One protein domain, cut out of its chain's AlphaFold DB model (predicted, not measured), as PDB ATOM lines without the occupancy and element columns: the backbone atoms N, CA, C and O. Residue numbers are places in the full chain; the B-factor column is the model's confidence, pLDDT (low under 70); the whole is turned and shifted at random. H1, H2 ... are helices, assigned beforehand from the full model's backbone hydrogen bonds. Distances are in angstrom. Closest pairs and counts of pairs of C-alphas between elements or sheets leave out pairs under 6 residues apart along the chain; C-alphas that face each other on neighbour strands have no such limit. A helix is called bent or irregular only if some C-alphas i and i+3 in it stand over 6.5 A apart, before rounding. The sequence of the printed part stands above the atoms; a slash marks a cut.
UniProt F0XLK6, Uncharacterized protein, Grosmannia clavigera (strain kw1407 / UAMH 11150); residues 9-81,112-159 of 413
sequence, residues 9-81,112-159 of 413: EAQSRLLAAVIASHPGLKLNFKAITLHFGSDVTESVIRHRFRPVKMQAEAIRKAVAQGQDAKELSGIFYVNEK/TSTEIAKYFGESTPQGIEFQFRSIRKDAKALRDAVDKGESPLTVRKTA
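This is residues 9 to 81 and 112 to 159 of the 413 residues of an uncharacterized protein of Grosmannia clavigera (strain kw1407 / UAMH 11150) (UniProt F0XLK6). Two long helices, H3 and H6, make the facing long sides of an open frame; H1 and H5 fill the space between them at one end, H2 and H7 bridge them at the other, and much of the middle is empty. The short H4 folds back along H3. The printed part has 121 residues, with seven named helices, H1 to H7 in chain order, and no named strand; its class is all helix. By its radius of gyration of the C-alphas, 15.8 A, it is compact, with spans of 48 by 36 by 25 A.

H1, residues 9 to 21, begins at C-alpha 9 (58.809, 40.066, 88.325) and is 18.2 A long. H2 is residues 29 to 36. H3, residues 42 to 64, is 31.9 A long from C-alpha 42 (64.994, 26.332, 71.689), with a kink of 36 degrees near residue 49; it is irregular, but only just: C-alphas 48 and 51 are 6.8 A apart. H4, residues 71 to 77, is irregular, C-alphas 71 and 74 being 7.3 A apart. After the cut come H5, residues 113 to 120, and H6, residues 125 to 147, 31.9 A long with a kink of 27 degrees near residue 132. H7, residues 152 to 158, ends at C-alpha 158 (82.614, 32.279, 88.535).

H3 is the hub, touching three helices. Its residues 52 to 60 touch H1 at a steep tilt of 69 degrees, only just short of about perpendicular; the closest C-alphas, of Ala 20 and Ala 56, are 4.6 A apart. Its residues 55 to 62 touch H4, with C-alphas 55 and 76 closest at 6.8 A, in a helical hairpin at a shallow tilt of 24 degrees. Its residues 42 to 46 touch H2, closest at C-alphas 29 and 42, 5.7 A. H1 touches H5, with C-alphas 17 and 119 closest at 5.2 A. H5 touches residues 125 to 129 of H6, about perpendicular at 75 degrees, with C-alphas 113 and 125 closest at 5.0 A. Residues 141 to 146 of H6 touch H7, with C-alphas 142 and 152 closest at 5.5 A. H2 and H7 only just touch, with 3 pairs of C-alphas within 8 A, the closest being 35 and 152 at 5.9 A. H3 and H6 are apart. Each O i to N i+4 pair is within hydrogen-bond range in H1, H2, H5 and H7; the counts are 17 of 19 in H3, 18 of 19 in H6 and 0 of 3 in H4, where 2 of 4 O i to N i+3 pairs are.

The C-alphas of Gln 65 and Lys 148, the two farthest apart, are 47.7 A from each other. Residues 82 to 111 are not printed, and C-alphas 81 and 112 are 35.4 A apart across this cut. Of the links printed whole, none is long. The mean pLDDT of the printed part is 87.0; residues 75 to 81 and 156 to 159 are under 70.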
ATOM      1  N   GLU A   9      59.800  39.143  88.870       83.44
ATOM      2  CA  GLU A   9      58.809  40.066  88.325       83.44
ATOM      3  C   GLU A   9      59.456  41.313  87.705       83.44
ATOM      4  O   GLU A   9      59.178  41.640  86.551       83.44
ATOM      5  N   ALA A  10      60.376  41.971  88.421       87.19
ATOM      6  CA  ALA A  10      61.061  43.157  87.917       87.19
ATOM      7  C   ALA A  10      61.938  42.838  86.696       87.19
ATOM      8  O   ALA A  10      61.998  43.627  85.753       87.19
ATOM      9  N   GLN A  11      62.582  41.666  86.677       90.06
ATOM     10  CA  GLN A  11      63.372  41.204  85.531       90.06
ATOM     11  C   GLN A  11      62.493  40.925  84.308       90.06
ATOM     12  O   GLN A  11      62.829  41.361  83.206       90.06
ATOM     13  N   SER A  12      61.353  40.251  84.497       89.88
ATOM     14  CA  SER A  12      60.384  39.992  83.426       89.88
ATOM     15  C   SER A  12      59.822  41.297  82.860       89.88
ATOM     16  O   SER A  12      59.784  41.465  81.642       89.88
ATOM     17  N   ARG A  13      59.460  42.253  83.728       87.88
ATOM     18  CA  ARG A  13      59.002  43.593  83.327       87.88
ATOM     19  C   ARG A  13      60.054  44.351  82.534       87.88
ATOM     20  O   ARG A  13      59.741  44.913  81.490       87.88
ATOM     21  N   LEU A  14      61.305  44.337  82.995       90.62
ATOM     22  CA  LEU A  14      62.404  45.013  82.307       90.62
ATOM     23  C   LEU A  14      62.606  44.421  80.909       90.62
ATOM     24  O   LEU A  14      62.733  45.158  79.933       90.62
ATOM     25  N   LEU A  15      62.576  43.094  80.797       93.00
ATOM     26  CA  LEU A  15      62.695  42.403  79.519       93.00
ATOM     27  C   LEU A  15      61.510  42.707  78.588       93.00
ATOM     28  O   LEU A  15      61.714  42.955  77.399       93.00
ATOM     29  N   ALA A  16      60.287  42.745  79.118       90.81
ATOM     30  CA  ALA A  16      59.097  43.129  78.365       90.81
ATOM     31  C   ALA A  16      59.181  44.581  77.867       90.81
ATOM     32  O   ALA A  16      58.886  44.832  76.702       90.81
ATOM     33  N   ALA A  17      59.656  45.519  78.692       90.94
ATOM     34  CA  ALA A  17      59.865  46.919  78.313       90.94
ATOM     35  C   ALA A  17      60.922  47.076  77.199       90.94
ATOM     36  O   ALA A  17      60.749  47.862  76.264       90.94
ATOM     37  N   VAL A  18      61.997  46.281  77.243       92.25
ATOM     38  CA  VAL A  18      63.013  46.234  76.176       92.25
ATOM     39  C   VAL A  18      62.419  45.731  74.855       92.25
ATOM     40  O   VAL A  18      62.697  46.294  73.799       92.25
ATOM     41  N   ILE A  19      61.564  44.706  74.897       93.38
ATOM     42  CA  ILE A  19      60.883  44.191  73.699       93.38
ATOM     43  C   ILE A  19      59.820  45.185  73.201       93.38
ATOM     44  O   ILE A  19      59.670  45.378  71.997       93.38
ATOM     45  N   ALA A  20      59.097  45.843  74.110       91.00
ATOM     46  CA  ALA A  20      58.060  46.822  73.787       91.00
ATOM     47  C   ALA A  20      58.627  48.067  73.091       91.00
ATOM     48  O   ALA A  20      58.018  48.562  72.142       91.00
ATOM     49  N   SER A  21      59.802  48.536  73.524       90.06
ATOM     50  CA  SER A  21      60.507  49.664  72.899       90.06
ATOM     51  C   SER A  21      61.013  49.360  71.486       90.06
ATOM     52  O   SER A  21      61.210  50.286  70.706       90.06
ATOM     53  N   HIS A  22      61.178  48.082  71.121       90.12
ATOM     54  CA  HIS A  22      61.767  47.677  69.843       90.12
ATOM     55  C   HIS A  22      60.867  46.681  69.093       90.12
ATOM     56  O   HIS A  22      61.118  45.473  69.121       90.12
ATOM     57  N   PRO A  23      59.846  47.151  68.349       87.38
ATOM     58  CA  PRO A  23      58.938  46.262  67.621       87.38
ATOM     59  C   PRO A  23      59.637  45.417  66.542       87.38
ATOM     60  O   PRO A  23      59.158  44.333  66.220       87.38
ATOM     61  N   GLY A  24      60.774  45.880  66.008       88.38
ATOM     62  CA  GLY A  24      61.583  45.151  65.025       88.38
ATOM     63  C   GLY A  24      62.573  44.139  65.619       88.38
ATOM     64  O   GLY A  24      63.264  43.452  64.866       88.38
ATOM     65  N   LEU A  25      62.680  44.032  66.949       90.75
ATOM     66  CA  LEU A  25      63.658  43.153  67.589       90.75
ATOM     67  C   LEU A  25      63.237  41.681  67.467       90.75
ATOM     68  O   LEU A  25      62.419  41.167  68.233       90.75
ATOM     69  N   LYS A  26      63.845  40.965  66.519       91.88
ATOM     70  CA  LYS A  26      63.666  39.519  66.375       91.88
ATOM     71  C   LYS A  26      64.630  38.775  67.300       91.88
ATOM     72  O   LYS A  26      65.838  38.757  67.079       91.88
ATOM     73  N   LEU A  27      64.092  38.139  68.341       92.06
ATOM     74  CA  LEU A  27      64.881  37.313  69.257       92.06
ATOM     75  C   LEU A  27      65.324  36.013  68.569       92.06
ATOM     76  O   LEU A  27      64.496  35.187  68.183       92.06
ATOM     77  N   ASN A  28      66.638  35.816  68.452       94.81
ATOM     78  CA  ASN A  28      67.232  34.598  67.904       94.81
ATOM     79  C   ASN A  28      67.327  33.517  68.990       94.81
ATOM     80  O   ASN A  28      68.352  33.378  69.656       94.81
ATOM     81  N   PHE A  29      66.256  32.738  69.167       95.38
ATOM     82  CA  PHE A  29      66.173  31.714  70.219       95.38
ATOM     83  C   PHE A  29      67.287  30.662  70.144       95.38
ATOM     84  O   PHE A  29      67.781  30.247  71.184       95.38
ATOM     85  N   LYS A  30      67.752  30.308  68.939       94.81
ATOM     86  CA  LYS A  30      68.889  29.393  68.746       94.81
ATOM     87  C   LYS A  30      70.182  29.912  69.379       94.81
ATOM     88  O   LYS A  30      70.866  29.173  70.076       94.81
ATOM     89  N   ALA A  31      70.488  31.194  69.171       92.88
ATOM     90  CA  ALA A  31      71.667  31.822  69.759       92.88
ATOM     91  C   ALA A  31      71.532  31.928  71.286       92.88
ATOM     92  O   ALA A  31      72.475  31.648  72.015       92.88
ATOM     93  N   ILE A  32      70.335  32.268  71.780       92.56
ATOM     94  CA  ILE A  32      70.061  32.331  73.223       92.56
ATOM     95  C   ILE A  32      70.270  30.958  73.873       92.56
ATOM     96  O   ILE A  32      70.913  30.879  74.914       92.56
ATOM     97  N   THR A  33      69.767  29.891  73.249       94.50
ATOM     98  CA  THR A  33      69.976  28.510  73.694       94.50
ATOM     99  C   THR A  33      71.463  28.176  73.813       94.50
ATOM    100  O   THR A  33      71.881  27.680  74.856       94.50
ATOM    101  N   LEU A  34      72.276  28.536  72.815       91.31
ATOM    102  CA  LEU A  34      73.724  28.305  72.842       91.31
ATOM    103  C   LEU A  34      74.400  28.972  74.054       91.31
ATOM    104  O   LEU A  34      75.272  28.376  74.678       91.31
ATOM    105  N   HIS A  35      73.958  30.173  74.435       91.50
ATOM    106  CA  HIS A  35      74.488  30.881  75.605       91.50
ATOM    107  C   HIS A  35      73.908  30.411  76.949       91.50
ATOM    108  O   HIS A  35      74.503  30.682  77.991       91.50
ATOM    109  N   PHE A  36      72.749  29.747  76.961       89.44
ATOM    110  CA  PHE A  36      72.119  29.275  78.198       89.44
ATOM    111  C   PHE A  36      72.748  27.972  78.705       89.44
ATOM    112  O   PHE A  36      72.804  27.756  79.917       89.44
ATOM    113  N   GLY A  37      73.248  27.143  77.784       86.62
ATOM    114  CA  GLY A  37      73.857  25.844  78.062       86.62
ATOM    115  C   GLY A  37      73.163  24.692  77.333       86.62
ATOM    116  O   GLY A  37      72.123  24.876  76.704       86.62
ATOM    117  N   SER A  38      73.739  23.491  77.432       86.38
ATOM    118  CA  SER A  38      73.257  22.269  76.761       86.38
ATOM    119  C   SER A  38      71.860  21.819  77.190       86.38
ATOM    120  O   SER A  38      71.185  21.120  76.440       86.38
ATOM    121  N   ASP A  39      71.423  22.218  78.383       89.81
ATOM    122  CA  ASP A  39      70.263  21.612  79.043       89.81
ATOM    123  C   ASP A  39      68.929  22.237  78.615       89.81
ATOM    124  O   ASP A  39      67.859  21.764  78.997       89.81
ATOM    125  N   VAL A  40      68.962  23.318  77.826       94.81
ATOM    126  CA  VAL A  40      67.755  24.063  77.458       94.81
ATOM    127  C   VAL A  40      67.569  24.089  75.951       94.81
ATOM    128  O   VAL A  40      68.350  24.685  75.223       94.81
ATOM    129  N   THR A  41      66.478  23.501  75.465       96.75
ATOM    130  CA  THR A  41      66.152  23.516  74.034       96.75
ATOM    131  C   THR A  41      65.551  24.852  73.592       96.75
ATOM    132  O   THR A  41      64.975  25.602  74.387       96.75
ATOM    133  N   GLU A  42      65.618  25.139  72.286       96.31
ATOM    134  CA  GLU A  42      64.994  26.332  71.689       96.31
ATOM    135  C   GLU A  42      63.498  26.430  72.042       96.31
ATOM    136  O   GLU A  42      62.981  27.516  72.309       96.31
ATOM    137  N   SER A  43      62.807  25.286  72.077       96.19
ATOM    138  CA  SER A  43      61.379  25.203  72.394       96.19
ATOM    139  C   SER A  43      61.077  25.677  73.818       96.19
ATOM    140  O   SER A  43      60.164  26.482  74.017       96.19
ATOM    141  N   VAL A  44      61.889  25.259  74.798       95.44
ATOM    142  CA  VAL A  44      61.732  25.658  76.205       95.44
ATOM    143  C   VAL A  44      61.941  27.162  76.362       95.44
ATOM    144  O   VAL A  44      61.106  27.831  76.972       95.44
ATOM    145  N   ILE A  45      62.995  27.722  75.755       95.69
ATOM    146  CA  ILE A  45      63.216  29.176  75.767       95.69
ATOM    147  C   ILE A  45      62.028  29.891  75.121       95.69
ATOM    148  O   ILE A  45      61.447  30.798  75.714       95.69
ATOM    149  N   ARG A  46      61.612  29.471  73.922       95.06
ATOM    150  CA  ARG A  46      60.488  30.091  73.211       95.06
ATOM    151  C   ARG A  46      59.215  30.091  74.054       95.06
ATOM    152  O   ARG A  46      58.496  31.087  74.044       95.06
ATOM    153  N   HIS A  47      58.945  29.000  74.768       94.62
ATOM    154  CA  HIS A  47      57.805  28.882  75.667       94.62
ATOM    155  C   HIS A  47      57.891  29.893  76.820       94.62
ATOM    156  O   HIS A  47      56.964  30.678  76.998       94.62
ATOM    157  N   ARG A  48      59.040  29.982  77.505       91.25
ATOM    158  CA  ARG A  48      59.280  30.955  78.592       91.25
ATOM    159  C   ARG A  48      59.163  32.415  78.154       91.25
ATOM    160  O   ARG A  48      58.803  33.266  78.958       91.25
ATOM    161  N   PHE A  49      59.428  32.715  76.885       93.94
ATOM    162  CA  PHE A  49      59.274  34.064  76.338       93.94
ATOM    163  C   PHE A  49      57.832  34.420  75.936       93.94
ATOM    164  O   PHE A  49      57.577  35.587  75.639       93.94
ATOM    165  N   ARG A  50      56.877  33.475  75.908       93.25
ATOM    166  CA  ARG A  50      55.482  33.779  75.527       93.25
ATOM    167  C   ARG A  50      54.827  34.805  76.462       93.25
ATOM    168  O   ARG A  50      54.333  35.801  75.930       93.25
ATOM    169  N   PRO A  51      54.877  34.654  77.802       91.06
ATOM    170  CA  PRO A  51      54.284  35.638  78.708       91.06
ATOM    171  C   PRO A  51      54.935  37.015  78.556       91.06
ATOM    172  O   PRO A  51      54.244  38.026  78.497       91.06
ATOM    173  N   VAL A  52      56.259  37.056  78.385       92.75
ATOM    174  CA  VAL A  52      57.017  38.306  78.206       92.75
ATOM    175  C   VAL A  52      56.604  39.040  76.924       92.75
ATOM    176  O   VAL A  52      56.473  40.262  76.920       92.75
ATOM    177  N   LYS A  53      56.354  38.312  75.826       92.56
ATOM    178  CA  LYS A  53      55.850  38.908  74.577       92.56
ATOM    179  C   LYS A  53      54.446  39.481  74.741       92.56
ATOM    180  O   LYS A  53      54.210  40.605  74.309       92.56
ATOM    181  N   MET A  54      53.553  38.741  75.397       90.81
ATOM    182  CA  MET A  54      52.202  39.227  75.693       90.81
ATOM    183  C   MET A  54      52.242  40.488  76.565       90.81
ATOM    184  O   MET A  54      51.555  41.461  76.270       90.81
ATOM    185  N   GLN A  55      53.105  40.512  77.584       90.75
ATOM    186  CA  GLN A  55      53.340  41.694  78.415       90.75
ATOM    187  C   GLN A  55      53.843  42.878  77.579       90.75
ATOM    188  O   GLN A  55      53.324  43.983  77.701       90.75
ATOM    189  N   ALA A  56      54.798  42.659  76.671       92.62
ATOM    190  CA  ALA A  56      55.313  43.709  75.793       92.62
ATOM    191  C   ALA A  56      54.250  44.273  74.829       92.62
ATOM    192  O   ALA A  56      54.310  45.442  74.445       92.62
ATOM    193  N   GLU A  57      53.286  43.460  74.397       91.69
ATOM    194  CA  GLU A  57      52.135  43.921  73.611       91.69
ATOM    195  C   GLU A  57      51.144  44.721  74.462       91.69
ATOM    196  O   GLU A  57      50.689  45.777  74.023       91.69
ATOM    197  N   ALA A  58      50.853  44.272  75.687       90.69
ATOM    198  CA  ALA A  58      49.989  44.991  76.623       90.69
ATOM    199  C   ALA A  58      50.559  46.375  76.976       90.69
ATOM    200  O   ALA A  58      49.851  47.374  76.872       90.69
ATOM    201  N   ILE A  59      51.860  46.449  77.281       91.69
ATOM    202  CA  ILE A  59      52.569  47.711  77.537       91.69
ATOM    203  C   ILE A  59      52.453  48.655  76.332       91.69
ATOM    204  O   ILE A  59      52.185  49.842  76.496       91.69
ATOM    205  N   ARG A  60      52.618  48.147  75.102       92.25
ATOM    206  CA  ARG A  60      52.486  48.971  73.888       92.25
ATOM    207  C   ARG A  60      51.081  49.542  73.726       92.25
ATOM    208  O   ARG A  60      50.960  50.713  73.378       92.25
ATOM    209  N   LYS A  61      50.044  48.741  73.984       90.81
ATOM    210  CA  LYS A  61      48.645  49.190  73.912       90.81
ATOM    211  C   LYS A  61      48.354  50.289  74.934       90.81
ATOM    212  O   LYS A  61      47.825  51.324  74.554       90.81
ATOM    213  N   ALA A  62      48.772  50.105  76.181       90.25
ATOM    214  CA  ALA A  62      48.581  51.103  77.230       90.25
ATOM    215  C   ALA A  62      49.330  52.413  76.938       90.25
ATOM    216  O   ALA A  62      48.749  53.491  77.022       90.25
ATOM    217  N   VAL A  63      50.587  52.333  76.484       90.38
ATOM    218  CA  VAL A  63      51.352  53.530  76.094       90.38
ATOM    219  C   VAL A  63      50.721  54.232  74.890       90.38
ATOM    220  O   VAL A  63      50.739  55.460  74.829       90.38
ATOM    221  N   ALA A  64      50.136  53.491  73.942       90.56
ATOM    222  CA  ALA A  64      49.380  54.075  72.832       90.56
ATOM    223  C   ALA A  64      48.092  54.777  73.302       90.56
ATOM    224  O   ALA A  64      47.705  55.781  72.715       90.56
ATOM    225  N   GLN A  65      47.477  54.292  74.383       91.62
ATOM    226  CA  GLN A  65      46.327  54.913  75.051       91.62
ATOM    227  C   GLN A  65      46.716  56.081  75.976       91.62
ATOM    228  O   GLN A  65      45.841  56.711  76.561       91.62
ATOM    229  N   GLY A  66      48.012  56.375  76.133       90.94
ATOM    230  CA  GLY A  66      48.498  57.396  77.065       90.94
ATOM    231  C   GLY A  66      48.436  56.983  78.539       90.94
ATOM    232  O   GLY A  66      48.664  57.825  79.402       90.94
ATOM    233  N   GLN A  67      48.158  55.710  78.835       90.06
ATOM    234  CA  GLN A  67      48.228  55.165  80.189       90.06
ATOM    235  C   GLN A  67      49.685  54.923  80.593       90.06
ATOM    236  O   GLN A  67      50.521  54.529  79.770       90.06
ATOM    237  N   ASP A  68      49.992  55.139  81.872       86.25
ATOM    238  CA  ASP A  68      51.320  54.853  82.406       86.25
ATOM    239  C   ASP A  68      51.525  53.335  82.526       86.25
ATOM    240  O   ASP A  68      50.686  52.599  83.048       86.25
ATOM    241  N   ALA A  69      52.677  52.845  82.066       82.56
ATOM    242  CA  ALA A  69      53.007  51.421  82.093       82.56
ATOM    243  C   ALA A  69      53.089  50.863  83.525       82.56
ATOM    244  O   ALA A  69      52.933  49.659  83.737       82.56
ATOM    245  N   LYS A  70      53.300  51.740  84.512       82.12
ATOM    246  CA  LYS A  70      53.328  51.400  85.936       82.12
ATOM    247  C   LYS A  70      51.991  50.854  86.453       82.12
ATOM    248  O   LYS A  70      51.971  49.932  87.273       82.12
ATOM    249  N   GLU A  71      50.872  51.383  85.964       83.75
ATOM    250  CA  GLU A  71      49.532  50.964  86.401       83.75
ATOM    251  C   GLU A  71      49.176  49.558  85.899       83.75
ATOM    252  O   GLU A  71      48.380  48.846  86.507       83.75
ATOM    253  N   LEU A  72      49.862  49.091  84.854       76.56
ATOM    254  CA  LEU A  72      49.701  47.746  84.301       76.56
ATOM    255  C   LEU A  72      50.374  46.664  85.146       76.56
ATOM    256  O   LEU A  72      50.376  45.501  84.746       76.56
ATOM    257  N   SER A  73      50.962  47.010  86.293       71.00
ATOM    258  CA  SER A  73      51.627  46.071  87.201       71.00
ATOM    259  C   SER A  73      50.749  44.855  87.557       71.00
ATOM    260  O   SER A  73      51.254  43.729  87.592       71.00
ATOM    261  N   GLY A  74      49.429  45.038  87.671       71.31
ATOM    262  CA  GLY A  74      48.466  43.948  87.886       71.31
ATOM    263  C   GLY A  74      48.326  42.959  86.716       71.31
ATOM    264  O   GLY A  74      48.006  41.792  86.930       71.31
ATOM    265  N   ILE A  75      48.638  43.370  85.481       69.56
ATOM    266  CA  ILE A  75      48.536  42.519  84.278       69.56
ATOM    267  C   ILE A  75      49.640  41.453  84.251       69.56
ATOM    268  O   ILE A  75      49.510  40.428  83.592       69.56
ATOM    269  N   PHE A  76      50.732  41.632  84.994       67.81
ATOM    270  CA  PHE A  76      51.869  40.706  84.957       67.81
ATOM    271  C   PHE A  76      51.589  39.354  85.641       67.81
ATOM    272  O   PHE A  76      52.380  38.428  85.470       67.81
ATOM    273  N   TYR A  77      50.450  39.219  86.330       67.88
ATOM    274  CA  TYR A  77      50.005  38.011  87.035       67.88
ATOM    275  C   TYR A  77      49.060  37.100  86.233       67.88
ATOM    276  O   TYR A  77      48.404  36.235  86.818       67.88
ATOM    277  N   VAL A  78      48.983  37.225  84.900       58.91
ATOM    278  CA  VAL A  78      48.266  36.215  84.099       58.91
ATOM    279  C   VAL A  78      49.074  34.916  84.090       58.91
ATOM    280  O   VAL A  78      49.957  34.697  83.261       58.91
ATOM    281  N   ASN A  79      48.793  34.059  85.068       53.41
ATOM    282  CA  ASN A  79      49.284  32.693  85.116       53.41
ATOM    283  C   ASN A  79      48.789  31.912  83.889       53.41
ATOM    284  O   ASN A  79      47.676  32.109  83.402       53.41
ATOM    285  N   GLU A  80      49.600  30.954  83.436       53.00
ATOM    286  CA  GLU A  80      49.327  30.055  82.300       53.00
ATOM    287  C   GLU A  80      48.024  29.245  82.439       53.00
ATOM    288  O   GLU A  80      47.544  28.672  81.464       53.00
ATOM    289  N   LYS A  81      47.403  29.241  83.625       53.00
ATOM    290  CA  LYS A  81      46.129  28.566  83.903       53.00
ATOM    291  C   LYS A  81      44.880  29.309  83.413       53.00
ATOM    292  O   LYS A  81      43.778  28.967  83.822       53.00
ATOM    293  N   THR A 112      68.262  53.372  73.844       84.12
ATOM    294  CA  THR A 112      68.401  54.545  74.700       84.12
ATOM    295  C   THR A 112      67.722  54.244  76.033       84.12
ATOM    296  O   THR A 112      66.562  53.828  76.092       84.12
ATOM    297  N   SER A 113      68.448  54.416  77.142       86.94
ATOM    298  CA  SER A 113      67.909  54.163  78.489       86.94
ATOM    299  C   SER A 113      66.648  54.996  78.770       86.94
ATOM    300  O   SER A 113      65.807  54.602  79.573       86.94
ATOM    301  N   THR A 114      66.510  56.134  78.090       88.88
ATOM    302  CA  THR A 114      65.361  57.045  78.135       88.88
ATOM    303  C   THR A 114      64.093  56.441  77.538       88.88
ATOM    304  O   THR A 114      63.027  56.570  78.136       88.88
ATOM    305  N   GLU A 115      64.181  55.744  76.405       88.69
ATOM    306  CA  GLU A 115      63.022  55.070  75.812       88.69
ATOM    307  C   GLU A 115      62.552  53.913  76.688       88.69
ATOM    308  O   GLU A 115      61.363  53.804  76.968       88.69
ATOM    309  N   ILE A 116      63.481  53.100  77.200       89.06
ATOM    310  CA  ILE A 116      63.149  51.982  78.095       89.06
ATOM    311  C   ILE A 116      62.494  52.497  79.384       89.06
ATOM    312  O   ILE A 116      61.525  51.901  79.850       89.06
ATOM    313  N   ALA A 117      62.971  53.621  79.932       90.00
ATOM    314  CA  ALA A 117      62.384  54.241  81.121       90.00
ATOM    315  C   ALA A 117      60.900  54.580  80.930       90.00
ATOM    316  O   ALA A 117      60.103  54.324  81.832       90.00
ATOM    317  N   LYS A 118      60.511  55.057  79.738       88.56
ATOM    318  CA  LYS A 118      59.108  55.348  79.408       88.56
ATOM    319  C   LYS A 118      58.217  54.103  79.493       88.56
ATOM    320  O   LYS A 118      57.079  54.202  79.930       88.56
ATOM    321  N   TYR A 119      58.725  52.943  79.084       86.19
ATOM    322  CA  TYR A 119      57.970  51.686  79.115       86.19
ATOM    323  C   TYR A 119      58.040  50.960  80.464       86.19
ATOM    324  O   TYR A 119      57.230  50.072  80.709       86.19
ATOM    325  N   PHE A 120      59.011  51.291  81.321       86.31
ATOM    326  CA  PHE A 120      59.174  50.653  82.628       86.31
ATOM    327  C   PHE A 120      58.397  51.374  83.742       86.31
ATOM    328  O   PHE A 120      57.962  50.724  84.687       86.31
ATOM    329  N   GLY A 121      58.230  52.699  83.651       83.31
ATOM    330  CA  GLY A 121      57.408  53.524  84.555       83.31
ATOM    331  C   GLY A 121      57.971  53.729  85.973       83.31
ATOM    332  O   GLY A 121      57.816  54.793  86.561       83.31
ATOM    333  N   GLU A 122      58.680  52.746  86.534       80.88
ATOM    334  CA  GLU A 122      59.149  52.780  87.930       80.88
ATOM    335  C   GLU A 122      60.610  53.203  88.114       80.88
ATOM    336  O   GLU A 122      61.057  53.406  89.245       80.88
ATOM    337  N   SER A 123      61.384  53.312  87.032       85.81
ATOM    338  CA  SER A 123      62.827  53.541  87.122       85.81
ATOM    339  C   SER A 123      63.295  54.732  86.306       85.81
ATOM    340  O   SER A 123      62.811  54.995  85.207       85.81
ATOM    341  N   THR A 124      64.282  55.440  86.852       92.25
ATOM    342  CA  THR A 124      64.949  56.537  86.159       92.25
ATOM    343  C   THR A 124      65.859  55.990  85.053       92.25
ATOM    344  O   THR A 124      66.427  54.902  85.205       92.25
ATOM    345  N   PRO A 125      66.088  56.747  83.961       90.62
ATOM    346  CA  PRO A 125      66.999  56.334  82.889       90.62
ATOM    347  C   PRO A 125      68.392  55.942  83.405       90.62
ATOM    348  O   PRO A 125      68.986  54.973  82.939       90.62
ATOM    349  N   GLN A 126      68.885  56.657  84.421       91.19
ATOM    350  CA  GLN A 126      70.181  56.395  85.047       91.19
ATOM    351  C   GLN A 126      70.185  55.106  85.885       91.19
ATOM    352  O   GLN A 126      71.171  54.368  85.874       91.19
ATOM    353  N   GLY A 127      69.084  54.798  86.581       90.06
ATOM    354  CA  GLY A 127      68.929  53.536  87.310       90.06
ATOM    355  C   GLY A 127      68.936  52.331  86.371       90.06
ATOM    356  O   GLY A 127      69.633  51.347  86.621       90.06
ATOM    357  N   ILE A 128      68.232  52.450  85.243       90.25
ATOM    358  CA  ILE A 128      68.222  51.450  84.173       90.25
ATOM    359  C   ILE A 128      69.627  51.272  83.582       90.25
ATOM    360  O   ILE A 128      70.105  50.145  83.444       90.25
ATOM    361  N   GLU A 129      70.334  52.366  83.292       91.44
ATOM    362  CA  GLU A 129      71.702  52.308  82.772       91.44
ATOM    363  C   GLU A 129      72.654  51.589  83.736       91.44
ATOM    364  O   GLU A 129      73.454  50.754  83.310       91.44
ATOM    365  N   PHE A 130      72.546  51.860  85.041       91.56
ATOM    366  CA  PHE A 130      73.373  51.206  86.052       91.56
ATOM    367  C   PHE A 130      73.187  49.682  86.050       91.56
ATOM    368  O   PHE A 130      74.176  48.950  86.118       91.56
ATOM    369  N   GLN A 131      71.953  49.196  85.883       88.44
ATOM    370  CA  GLN A 131      71.680  47.761  85.737       88.44
ATOM    371  C   GLN A 131      72.227  47.199  84.423       88.44
ATOM    372  O   GLN A 131      72.817  46.120  84.395       88.44
ATOM    373  N   PHE A 132      72.114  47.944  83.322       90.56
ATOM    374  CA  PHE A 132      72.698  47.503  82.059       90.56
ATOM    375  C   PHE A 132      74.228  47.418  82.107       90.56
ATOM    376  O   PHE A 132      74.799  46.647  81.339       90.56
ATOM    377  N   ARG A 133      74.921  48.130  83.007       92.19
ATOM    378  CA  ARG A 133      76.384  48.013  83.148       92.19
ATOM    379  C   ARG A 133      76.821  46.623  83.605       92.19
ATOM    380  O   ARG A 133      77.778  46.098  83.041       92.19
ATOM    381  N   SER A 134      76.156  46.023  84.595       88.50
ATOM    382  CA  SER A 134      76.467  44.649  85.021       88.50
ATOM    383  C   SER A 134      76.079  43.645  83.940       88.50
ATOM    384  O   SER A 134      76.908  42.830  83.551       88.50
ATOM    385  N   ILE A 135      74.889  43.793  83.352       88.94
ATOM    386  CA  ILE A 135      74.412  42.913  82.276       88.94
ATOM    387  C   ILE A 135      75.360  42.939  81.068       88.94
ATOM    388  O   ILE A 135      75.660  41.895  80.500       88.94
ATOM    389  N   ARG A 136      75.873  44.112  80.672       91.44
ATOM    390  CA  ARG A 136      76.849  44.234  79.572       91.44
ATOM    391  C   ARG A 136      78.167  43.532  79.896       91.44
ATOM    392  O   ARG A 136      78.747  42.919  79.003       91.44
ATOM    393  N   LYS A 137      78.639  43.613  81.147       93.19
ATOM    394  CA  LYS A 137      79.845  42.896  81.592       93.19
ATOM    395  C   LYS A 137      79.638  41.384  81.526       93.19
ATOM    396  O   LYS A 137      80.471  40.698  80.942       93.19
ATOM    397  N   ASP A 138      78.510  40.895  82.030       88.94
ATOM    398  CA  ASP A 138      78.174  39.469  82.005       88.94
ATOM    399  C   ASP A 138      77.995  38.965  80.567       88.94
ATOM    400  O   ASP A 138      78.525  37.921  80.199       88.94
ATOM    401  N   ALA A 139      77.320  39.737  79.710       89.81
ATOM    402  CA  ALA A 139      77.146  39.402  78.299       89.81
ATOM    403  C   ALA A 139      78.481  39.339  77.546       89.81
ATOM    404  O   ALA A 139      78.659  38.464  76.702       89.81
ATOM    405  N   LYS A 140      79.427  40.238  77.856       92.88
ATOM    406  CA  LYS A 140      80.783  40.174  77.300       92.88
ATOM    407  C   LYS A 140      81.499  38.905  77.761       92.88
ATOM    408  O   LYS A 140      82.008  38.178  76.924       92.88
ATOM    409  N   ALA A 141      81.450  38.596  79.056       91.62
ATOM    410  CA  ALA A 141      82.069  37.389  79.595       91.62
ATOM    411  C   ALA A 141      81.495  36.102  78.971       91.62
ATOM    412  O   ALA A 141      82.245  35.175  78.685       91.62
ATOM    413  N   LEU A 142      80.183  36.053  78.710       88.62
ATOM    414  CA  LEU A 142      79.540  34.920  78.032       88.62
ATOM    415  C   LEU A 142      79.958  34.787  76.563       88.62
ATOM    416  O   LEU A 142      80.091  33.666  76.081       88.62
ATOM    417  N   ARG A 143      80.162  35.903  75.853       90.50
ATOM    418  CA  ARG A 143      80.693  35.883  74.479       90.50
ATOM    419  C   ARG A 143      82.134  35.391  74.469       90.50
ATOM    420  O   ARG A 143      82.420  34.420  73.786       90.50
ATOM    421  N   ASP A 144      82.975  35.966  75.327       92.25
ATOM    422  CA  ASP A 144      84.379  35.577  75.459       92.25
ATOM    423  C   ASP A 144      84.524  34.082  75.818       92.25
ATOM    424  O   ASP A 144      85.459  33.428  75.368       92.25
ATOM    425  N   ALA A 145      83.607  33.519  76.617       90.44
ATOM    426  CA  ALA A 145      83.581  32.089  76.945       90.44
ATOM    427  C   ALA A 145      83.270  31.216  75.726       90.44
ATOM    428  O   ALA A 145      83.973  30.242  75.464       90.44
ATOM    429  N   VAL A 146      82.235  31.592  74.970       89.25
ATOM    430  CA  VAL A 146      81.829  30.883  73.752       89.25
ATOM    431  C   VAL A 146      82.930  30.950  72.696       89.25
ATOM    432  O   VAL A 146      83.240  29.928  72.093       89.25
ATOM    433  N   ASP A 147      83.575  32.107  72.535       91.94
ATOM    434  CA  ASP A 147      84.678  32.290  71.587       91.94
ATOM    435  C   ASP A 147      85.914  31.457  71.973       91.94
ATOM    436  O   ASP A 147      86.651  30.990  71.106       91.94
ATOM    437  N   LYS A 148      86.122  31.206  73.273       93.00
ATOM    438  CA  LYS A 148      87.161  30.293  73.783       93.00
ATOM    439  C   LYS A 148      86.780  28.810  73.701       93.00
ATOM    440  O   LYS A 148      87.625  27.961  73.972       93.00
ATOM    441  N   GLY A 149      85.530  28.483  73.366       90.62
ATOM    442  CA  GLY A 149      85.008  27.115  73.415       90.62
ATOM    443  C   GLY A 149      84.752  26.593  74.836       90.62
ATOM    444  O   GLY A 149      84.568  25.391  75.026       90.62
ATOM    445  N   GLU A 150      84.733  27.469  75.844       88.12
ATOM    446  CA  GLU A 150      84.352  27.123  77.213       88.12
ATOM    447  C   GLU A 150      82.821  27.134  77.363       88.12
ATOM    448  O   GLU A 150      82.109  27.917  76.731       88.12
ATOM    449  N   SER A 151      82.281  26.273  78.232       85.62
ATOM    450  CA  SER A 151      80.835  26.253  78.481       85.62
ATOM    451  C   SER A 151      80.391  27.552  79.175       85.62
ATOM    452  O   SER A 151      80.897  27.864  80.251       85.62
ATOM    453  N   PRO A 152      79.393  28.295  78.663       83.50
ATOM    454  CA  PRO A 152      78.944  29.556  79.269       83.50
ATOM    455  C   PRO A 152      78.422  29.396  80.713       83.50
ATOM    456  O   PRO A 152      78.370  30.357  81.486       83.50
ATOM    457  N   LEU A 153      78.071  28.167  81.110       79.69
ATOM    458  CA  LEU A 153      77.667  27.807  82.469       79.69
ATOM    459  C   LEU A 153      78.793  27.968  83.500       79.69
ATOM    460  O   LEU A 153      78.504  28.313  84.649       79.69
ATOM    461  N   THR A 154      80.058  27.727  83.133       79.12
ATOM    462  CA  THR A 154      81.185  27.865  84.074       79.12
ATOM    463  C   THR A 154      81.424  29.330  84.403       79.12
ATOM    464  O   THR A 154      81.520  29.682  85.579       79.12
ATOM    465  N   VAL A 155      81.377  30.197  83.388       80.19
ATOM    466  CA  VAL A 155      81.517  31.646  83.560       80.19
ATOM    467  C   VAL A 155      80.405  32.218  84.426       80.19
ATOM    468  O   VAL A 155      80.669  33.085  85.250       80.19
ATOM    469  N   ARG A 156      79.179  31.695  84.343       69.19
ATOM    470  CA  ARG A 156      78.079  32.120  85.226       69.19
ATOM    471  C   ARG A 156      78.311  31.791  86.704       69.19
ATOM    472  O   ARG A 156      77.865  32.546  87.562       69.19
ATOM    473  N   LYS A 157      79.000  30.686  87.010       65.25
ATOM    474  CA  LYS A 157      79.322  30.281  88.392       65.25
ATOM    475  C   LYS A 157      80.496  31.073  88.972       65.25
ATOM    476  O   LYS A 157      80.552  31.267  90.184       65.25
ATOM    477  N   THR A 158      81.425  31.514  88.125       59.12
ATOM    478  CA  THR A 158      82.614  32.279  88.535       59.12
ATOM    479  C   THR A 158      82.435  33.786  88.406       59.12
ATOM    480  O   THR A 158      83.182  34.541  89.027       59.12
ATOM    481  N   ALA A 159      81.462  34.243  87.613       53.91
ATOM    482  CA  ALA A 159      81.096  35.644  87.539       53.91
ATOM    483  C   ALA A 159      80.671  36.095  88.942       53.91
ATOM    484  O   ALA A 159      79.866  35.408  89.584       53.91
TER     485      ALA A 159